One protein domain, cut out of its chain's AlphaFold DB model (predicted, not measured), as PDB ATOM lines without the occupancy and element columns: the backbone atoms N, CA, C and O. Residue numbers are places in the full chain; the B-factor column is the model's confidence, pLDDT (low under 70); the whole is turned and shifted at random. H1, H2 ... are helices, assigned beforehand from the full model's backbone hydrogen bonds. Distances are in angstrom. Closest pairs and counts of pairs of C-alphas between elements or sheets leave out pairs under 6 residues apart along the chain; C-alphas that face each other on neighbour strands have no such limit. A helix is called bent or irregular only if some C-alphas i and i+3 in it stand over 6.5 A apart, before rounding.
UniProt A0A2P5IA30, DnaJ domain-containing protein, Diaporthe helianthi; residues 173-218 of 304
ATOM      1  N   ASP A 173      -8.595 -36.036   9.195       57.66
ATOM      2  CA  ASP A 173      -7.597 -36.394   8.192       57.66
ATOM      3  C   ASP A 173      -7.824 -37.718   7.467       57.66
ATOM      4  O   ASP A 173      -7.125 -37.998   6.493       57.66
ATOM      5  N   ASP A 174      -8.810 -38.505   7.888       67.50
ATOM      6  CA  ASP A 174      -9.115 -39.775   7.248       67.50
ATOM      7  C   ASP A 174      -9.759 -39.548   5.854       67.50
ATOM      8  O   ASP A 174     -10.714 -38.768   5.735       67.50
ATOM      9  N   PRO A 175      -9.247 -40.181   4.773       68.88
ATOM     10  CA  PRO A 175      -9.739 -39.969   3.405       68.88
ATOM     11  C   PRO A 175     -11.239 -40.240   3.276       68.88
ATOM     12  O   PRO A 175     -11.960 -39.512   2.599       68.88
ATOM     13  N   CYS A 176     -11.693 -41.259   3.995       72.06
ATOM     14  CA  CYS A 176     -13.074 -41.681   4.123       72.06
ATOM     15  C   CYS A 176     -13.970 -40.563   4.668       72.06
ATOM     16  O   CYS A 176     -14.956 -40.159   4.052       72.06
ATOM     17  N   THR A 177     -13.555 -39.999   5.801       68.81
ATOM     18  CA  THR A 177     -14.215 -38.868   6.458       68.81
ATOM     19  C   THR A 177     -14.275 -37.650   5.538       68.81
ATOM     20  O   THR A 177     -15.322 -37.016   5.426       68.81
ATOM     21  N   LYS A 178     -13.179 -37.338   4.831       74.88
ATOM     22  CA  LYS A 178     -13.125 -36.211   3.884       74.88
ATOM     23  C   LYS A 178     -14.093 -36.395   2.718       74.88
ATOM     24  O   LYS A 178     -14.782 -35.440   2.366       74.88
ATOM     25  N   ILE A 179     -14.172 -37.599   2.148       75.62
ATOM     26  CA  ILE A 179     -15.087 -37.913   1.042       75.62
ATOM     27  C   ILE A 179     -16.543 -37.822   1.511       75.62
ATOM     28  O   ILE A 179     -17.334 -37.112   0.895       75.62
ATOM     29  N   LEU A 180     -16.889 -38.456   2.636       71.06
ATOM     30  CA  LEU A 180     -18.253 -38.426   3.172       71.06
ATOM     31  C   LEU A 180     -18.690 -37.010   3.578       71.06
ATOM     32  O   LEU A 180     -19.813 -36.606   3.283       71.06
ATOM     33  N   MET A 181     -17.803 -36.219   4.193       72.06
ATOM     34  CA  MET A 181     -18.085 -34.818   4.530       72.06
ATOM     35  C   MET A 181     -18.212 -33.925   3.294       72.06
ATOM     36  O   MET A 181     -19.012 -32.989   3.307       72.06
ATOM     37  N   LYS A 182     -17.431 -34.183   2.237       78.00
ATOM     38  CA  LYS A 182     -17.550 -33.473   0.956       78.00
ATOM     39  C   LYS A 182     -18.926 -33.743   0.338       78.00
ATOM     40  O   LYS A 182     -19.639 -32.789   0.052       78.00
ATOM     41  N   ILE A 183     -19.360 -35.006   0.295       74.06
ATOM     42  CA  ILE A 183     -20.693 -35.397  -0.196       74.06
ATOM     43  C   ILE A 183     -21.822 -34.798   0.660       74.06
ATOM     44  O   ILE A 183     -22.772 -34.248   0.111       74.06
ATOM     45  N   ASP A 184     -21.744 -34.863   1.994       70.75
ATOM     46  CA  ASP A 184     -22.761 -34.283   2.893       70.75
ATOM     47  C   ASP A 184     -22.841 -32.748   2.787       70.75
ATOM     48  O   ASP A 184     -23.922 -32.166   2.875       70.75
ATOM     49  N   ARG A 185     -21.709 -32.073   2.552       75.25
ATOM     50  CA  ARG A 185     -21.689 -30.627   2.295       75.25
ATOM     51  C   ARG A 185     -22.333 -30.292   0.951       75.25
ATOM     52  O   ARG A 185     -23.088 -29.328   0.862       75.25
ATOM     53  N   GLU A 186     -22.025 -31.072  -0.077       69.12
ATOM     54  CA  GLU A 186     -22.500 -30.869  -1.450       69.12
ATOM     55  C   GLU A 186     -23.976 -31.249  -1.626       69.12
ATOM     56  O   GLU A 186     -24.682 -30.635  -2.424       69.12
ATOM     57  N   SER A 187     -24.486 -32.201  -0.843       66.94
ATOM     58  CA  SER A 187     -25.896 -32.604  -0.870       66.94
ATOM     59  C   SER A 187     -26.831 -31.647  -0.120       66.94
ATOM     60  O   SER A 187     -28.034 -31.650  -0.379       66.94
ATOM     61  N   ARG A 188     -26.300 -30.784   0.761       65.12
ATOM     62  CA  ARG A 188     -27.059 -29.732   1.474       65.12
ATOM     63  C   ARG A 188     -27.322 -28.468   0.651       65.12
ATOM     64  O   ARG A 188     -27.903 -27.525   1.186       65.12
ATOM     65  N   ILE A 189     -26.902 -28.416  -0.613       57.16
ATOM     66  CA  ILE A 189     -27.173 -27.263  -1.478       57.16
ATOM     67  C   ILE A 189     -28.700 -27.164  -1.697       57.16
ATOM     68  O   ILE A 189     -29.301 -28.136  -2.163       57.16
ATOM     69  N   PRO A 190     -29.343 -26.027  -1.358       53.75
ATOM     70  CA  PRO A 190     -30.773 -25.818  -1.581       53.75
ATOM     71  C   PRO A 190     -31.120 -26.036  -3.055       53.75
ATOM     72  O   PRO A 190     -30.364 -25.615  -3.917       53.75
ATOM     73  N   THR A 191     -32.225 -26.718  -3.361       56.53
ATOM     74  CA  THR A 191     -32.661 -27.025  -4.736       56.53
ATOM     75  C   THR A 191     -33.599 -25.949  -5.294       56.53
ATOM     76  O   THR A 191     -34.711 -26.253  -5.730       56.53
ATOM     77  N   ASP A 192     -33.222 -24.682  -5.198       60.19
ATOM     78  CA  ASP A 192     -33.850 -23.604  -5.957       60.19
ATOM     79  C   ASP A 192     -33.290 -23.567  -7.390       60.19
ATOM     80  O   ASP A 192     -32.167 -23.976  -7.652       60.19
ATOM     81  N   ASP A 193     -34.069 -23.119  -8.375       57.12
ATOM     82  CA  ASP A 193     -33.706 -23.280  -9.796       57.12
ATOM     83  C   ASP A 193     -32.379 -22.591 -10.197       57.12
ATOM     84  O   ASP A 193     -31.780 -22.945 -11.215       57.12
ATOM     85  N   ALA A 194     -31.879 -21.656  -9.380       55.06
ATOM     86  CA  ALA A 194     -30.571 -21.023  -9.542       55.06
ATOM     87  C   ALA A 194     -29.382 -21.938  -9.164       55.06
ATOM     88  O   ALA A 194     -28.264 -21.711  -9.629       55.06
ATOM     89  N   THR A 195     -29.591 -22.990  -8.364       63.50
ATOM     90  CA  THR A 195     -28.518 -23.866  -7.858       63.50
ATOM     91  C   THR A 195     -28.306 -25.128  -8.682       63.50
ATOM     92  O   THR A 195     -27.232 -25.720  -8.601       63.50
ATOM     93  N   ASP A 196     -29.248 -25.530  -9.538       65.19
ATOM     94  CA  ASP A 196     -29.096 -26.728 -10.375       65.19
ATOM     95  C   ASP A 196     -27.970 -26.586 -11.411       65.19
ATOM     96  O   ASP A 196     -27.240 -27.544 -11.676       65.19
ATOM     97  N   ALA A 197     -27.794 -25.387 -11.976       72.62
ATOM     98  CA  ALA A 197     -26.685 -25.093 -12.881       72.62
ATOM     99  C   ALA A 197     -25.339 -25.152 -12.143       72.62
ATOM    100  O   ALA A 197     -24.407 -25.801 -12.615       72.62
ATOM    101  N   ALA A 198     -25.271 -24.561 -10.945       73.75
ATOM    102  CA  ALA A 198     -24.085 -24.603 -10.091       73.75
ATOM    103  C   ALA A 198     -23.761 -26.036  -9.630       73.75
ATOM    104  O   ALA A 198     -22.600 -26.445  -9.640       73.75
ATOM    105  N   ARG A 199     -24.788 -26.835  -9.302       72.06
ATOM    106  CA  ARG A 199     -24.658 -28.257  -8.961       72.06
ATOM    107  C   ARG A 199     -24.121 -29.059 -10.143       72.06
ATOM    108  O   ARG A 199     -23.187 -29.833  -9.968       72.06
ATOM    109  N   ASN A 200     -24.665 -28.872 -11.342       81.19
ATOM    110  CA  ASN A 200     -24.209 -29.595 -12.531       81.19
ATOM    111  C   ASN A 200     -22.782 -29.194 -12.946       81.19
ATOM    112  O   ASN A 200     -22.002 -30.059 -13.343       81.19
ATOM    113  N   GLU A 201     -22.410 -27.918 -12.805       85.06
ATOM    114  CA  GLU A 201     -21.034 -27.454 -13.025       85.06
ATOM    115  C   GLU A 201     -20.064 -28.079 -12.011       85.06
ATOM    116  O   GLU A 201     -18.981 -28.542 -12.372       85.06
ATOM    117  N   MET A 202     -20.463 -28.132 -10.739       78.12
ATOM    118  CA  MET A 202     -19.685 -28.767  -9.683       78.12
ATOM    119  C   MET A 202     -19.506 -30.268  -9.925       78.12
ATOM    120  O   MET A 202     -18.379 -30.758  -9.852       78.12
ATOM    121  N   LEU A 203     -20.582 -30.984 -10.264       75.19
ATOM    122  CA  LEU A 203     -20.517 -32.403 -10.612       75.19
ATOM    123  C   LEU A 203     -19.555 -32.626 -11.786       75.19
ATOM    124  O   LEU A 203     -18.703 -33.500 -11.696       75.19
ATOM    125  N   GLY A 204     -19.584 -31.780 -12.820       80.31
ATOM    126  CA  GLY A 204     -18.616 -31.849 -13.921       80.31
ATOM    127  C   GLY A 204     -17.156 -31.629 -13.488       80.31
ATOM    128  O   GLY A 204     -16.249 -32.277 -14.015       80.31
ATOM    129  N   LYS A 205     -16.903 -30.757 -12.499       84.38
ATOM    130  CA  LYS A 205     -15.558 -30.584 -11.911       84.38
ATOM    131  C   LYS A 205     -15.101 -31.846 -11.176       84.38
ATOM    132  O   LYS A 205     -13.950 -32.240 -11.343       84.38
ATOM    133  N   LEU A 206     -15.994 -32.497 -10.429       69.50
ATOM    134  CA  LEU A 206     -15.701 -33.751  -9.727       69.50
ATOM    135  C   LEU A 206     -15.457 -34.909 -10.699       69.50
ATOM    136  O   LEU A 206     -14.498 -35.653 -10.521       69.50
ATOM    137  N   GLU A 207     -16.251 -35.027 -11.765       81.56
ATOM    138  CA  GLU A 207     -16.032 -36.038 -12.811       81.56
ATOM    139  C   GLU A 207     -14.632 -35.914 -13.423       81.56
ATOM    140  O   GLU A 207     -13.956 -36.916 -13.658       81.56
ATOM    141  N   LYS A 208     -14.156 -34.678 -13.625       83.31
ATOM    142  CA  LYS A 208     -12.811 -34.400 -14.143       83.31
ATOM    143  C   LYS A 208     -11.704 -34.652 -13.114       83.31
ATOM    144  O   LYS A 208     -10.627 -35.096 -13.498       83.31
ATOM    145  N   GLU A 209     -11.948 -34.351 -11.838       79.75
ATOM    146  CA  GLU A 209     -10.986 -34.548 -10.743       79.75
ATOM    147  C   GLU A 209     -10.776 -36.037 -10.429       79.75
ATOM    148  O   GLU A 209      -9.641 -36.474 -10.246       79.75
ATOM    149  N   TYR A 210     -11.858 -36.817 -10.411       66.88
ATOM    150  CA  TYR A 210     -11.836 -38.224 -10.002       66.88
ATOM    151  C   TYR A 210     -11.918 -39.218 -11.170       66.88
ATOM    152  O   TYR A 210     -11.749 -40.416 -10.958       66.88
ATOM    153  N   GLY A 211     -12.142 -38.752 -12.403       75.62
ATOM    154  CA  GLY A 211     -12.161 -39.600 -13.600       75.62
ATOM    155  C   GLY A 211     -13.334 -40.585 -13.655       75.62
ATOM    156  O   GLY A 211     -13.204 -41.644 -14.266       75.62
ATOM    157  N   MET A 212     -14.462 -40.262 -13.016       63.19
ATOM    158  CA  MET A 212     -15.652 -41.118 -12.946       63.19
ATOM    159  C   MET A 212     -16.902 -40.372 -13.437       63.19
ATOM    160  O   MET A 212     -17.041 -39.197 -13.110       63.19
ATOM    161  N   PRO A 213     -17.820 -41.010 -14.187       67.00
ATOM    162  CA  PRO A 213     -19.095 -40.403 -14.571       67.00
ATOM    163  C   PRO A 213     -20.080 -40.389 -13.386       67.00
ATOM    164  O   PRO A 213     -20.361 -41.421 -12.777       67.00
ATOM    165  N   LEU A 214     -20.632 -39.216 -13.069       74.25
ATOM    166  CA  LEU A 214     -21.587 -38.956 -11.981       74.25
ATOM    167  C   LEU A 214     -23.001 -38.681 -12.528       74.25
ATOM    168  O   LEU A 214     -23.804 -37.980 -11.908       74.25
ATOM    169  N   ASP A 215     -23.340 -39.246 -13.688       74.06
ATOM    170  CA  ASP A 215     -24.613 -38.991 -14.379       74.06
ATOM    171  C   ASP A 215     -25.846 -39.392 -13.553       74.06
ATOM    172  O   ASP A 215     -26.906 -38.769 -13.660       74.06
ATOM    173  N   TRP A 216     -25.699 -40.366 -12.651       62.19
ATOM    174  CA  TRP A 216     -26.755 -40.778 -11.723       62.19
ATOM    175  C   TRP A 216     -27.141 -39.676 -10.716       62.19
ATOM    176  O   TRP A 216     -28.304 -39.596 -10.322       62.19
ATOM    177  N   LEU A 217     -26.215 -38.776 -10.357       60.50
ATOM    178  CA  LEU A 217     -26.485 -37.606  -9.504       60.50
ATOM    179  C   LEU A 217     -27.151 -36.463 -10.288       60.50
ATOM    180  O   LEU A 217     -27.972 -35.729  -9.731       60.50
ATOM    181  N   LYS A 218     -26.858 -36.343 -11.592       66.62
ATOM    182  CA  LYS A 218     -27.470 -35.347 -12.493       66.62
ATOM    183  C   LYS A 218     -28.943 -35.662 -12.813       66.62
ATOM    184  O   LYS A 218     -29.730 -34.748 -13.051       66.62
TER     185      LYS A 218
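AT A GLANCE: This is residues 173 to 218 of the 304 residues of the protein "DnaJ domain-containing protein" of Diaporthe helianthi (UniProt A0A2P5IA30). Two helices, H1 and H2, make an open V with a rounded point: the loop of residues 188 to 194 makes the turn, and H2 folds back from it toward the end where H1 began, with a gap between the two arms. After H2 the last stretch doubles back, and the short helix H3 ends up off to one side of the V, near the part of H2 around Asn 200, while residues 173 to 185, of which 175 to 185 belong to H1, stick out as a free arm. The printed part has 46 residues with three named helices in the order H1, H2, H3 and no named strand, and its class is all helix, with 33 of the printed residues in helices. It is only just loose, close to compact, with a radius of gyration of the C-alphas of 11.4 A, and it is elongated, its C-alphas spanning 34 by 22 by 15 A.

HOW THE PARTS SIT: Begin at the first printed residue, Asp 173, and you soon come to H1, residues 175 to 187, which touches no helix. Read on past the short link of 7 residues and you reach H2, residues 195 to 210. Compare the x values of the C-alphas: along H1 they go from -9.739 at Pro 175 to -25.896 at Ser 187, and along H2 from -28.518 at Thr 195 to -11.836 at Tyr 210. H1 and H2 are apart, but only just: their closest C-alphas are 8.2 A from each other. A tight link of 4 residues then brings you to H3, residues 215 to 218. H2 and H3 only just touch, with 3 pairs of C-alphas within 8 A, and H2 does so with residues 200 to 203 alone. Look there for the closest C-alphas of the two, those of Asn 200 and Lys 218, which are 6.6 A apart; the centres of H2 and H3 are 10.1 A apart. H1 and H3 are apart. In the backbones of H1 and H2 every O i to N i+4 pair is within hydrogen-bond range, while H3, with 4 residues, is too short for such a pair and has its 1 pair of O i to N i+3 within range.

IN THESE COORDINATES: Find C-alpha 175 at (-9.739, -39.969, 3.405); from there H1 runs for 13 residues, Pro 175 to Ser 187, and measures 18.3 A from first to last C-alpha. H2 is the longest helix, with 16 residues from Thr 195 to Tyr 210; it begins at C-alpha 195, at (-28.518, -23.866, -7.858), and measures 22.1 A from first to last C-alpha. H3 has 4 residues, Asp 215 to Lys 218, and ends at C-alpha 218, at (-27.470, -35.347, -12.493). No helix is bent.

THE WHOLE: The two C-alphas farthest apart are those of Asp 173 and Asp 193, at 34.3 A, and the C-alphas of Asp 173 and Lys 218 are 28.7 A apart. Without residues 173 to 185, which stand free, the body has 33 residues and spans 28 by 14 by 14 A, with a radius of gyration of 9.7 A. The printed part has no cut, and neither of its two links is long. In the B-factor column you will find a mean pLDDT of 70.1 over the printed part of this predicted model. The values are under 70 at 22 residues, among them residues 173 to 175, residues 186 to 196 and residues 216 to 218. The mean is 72 in H1, 76 in H2 and 66 in H3.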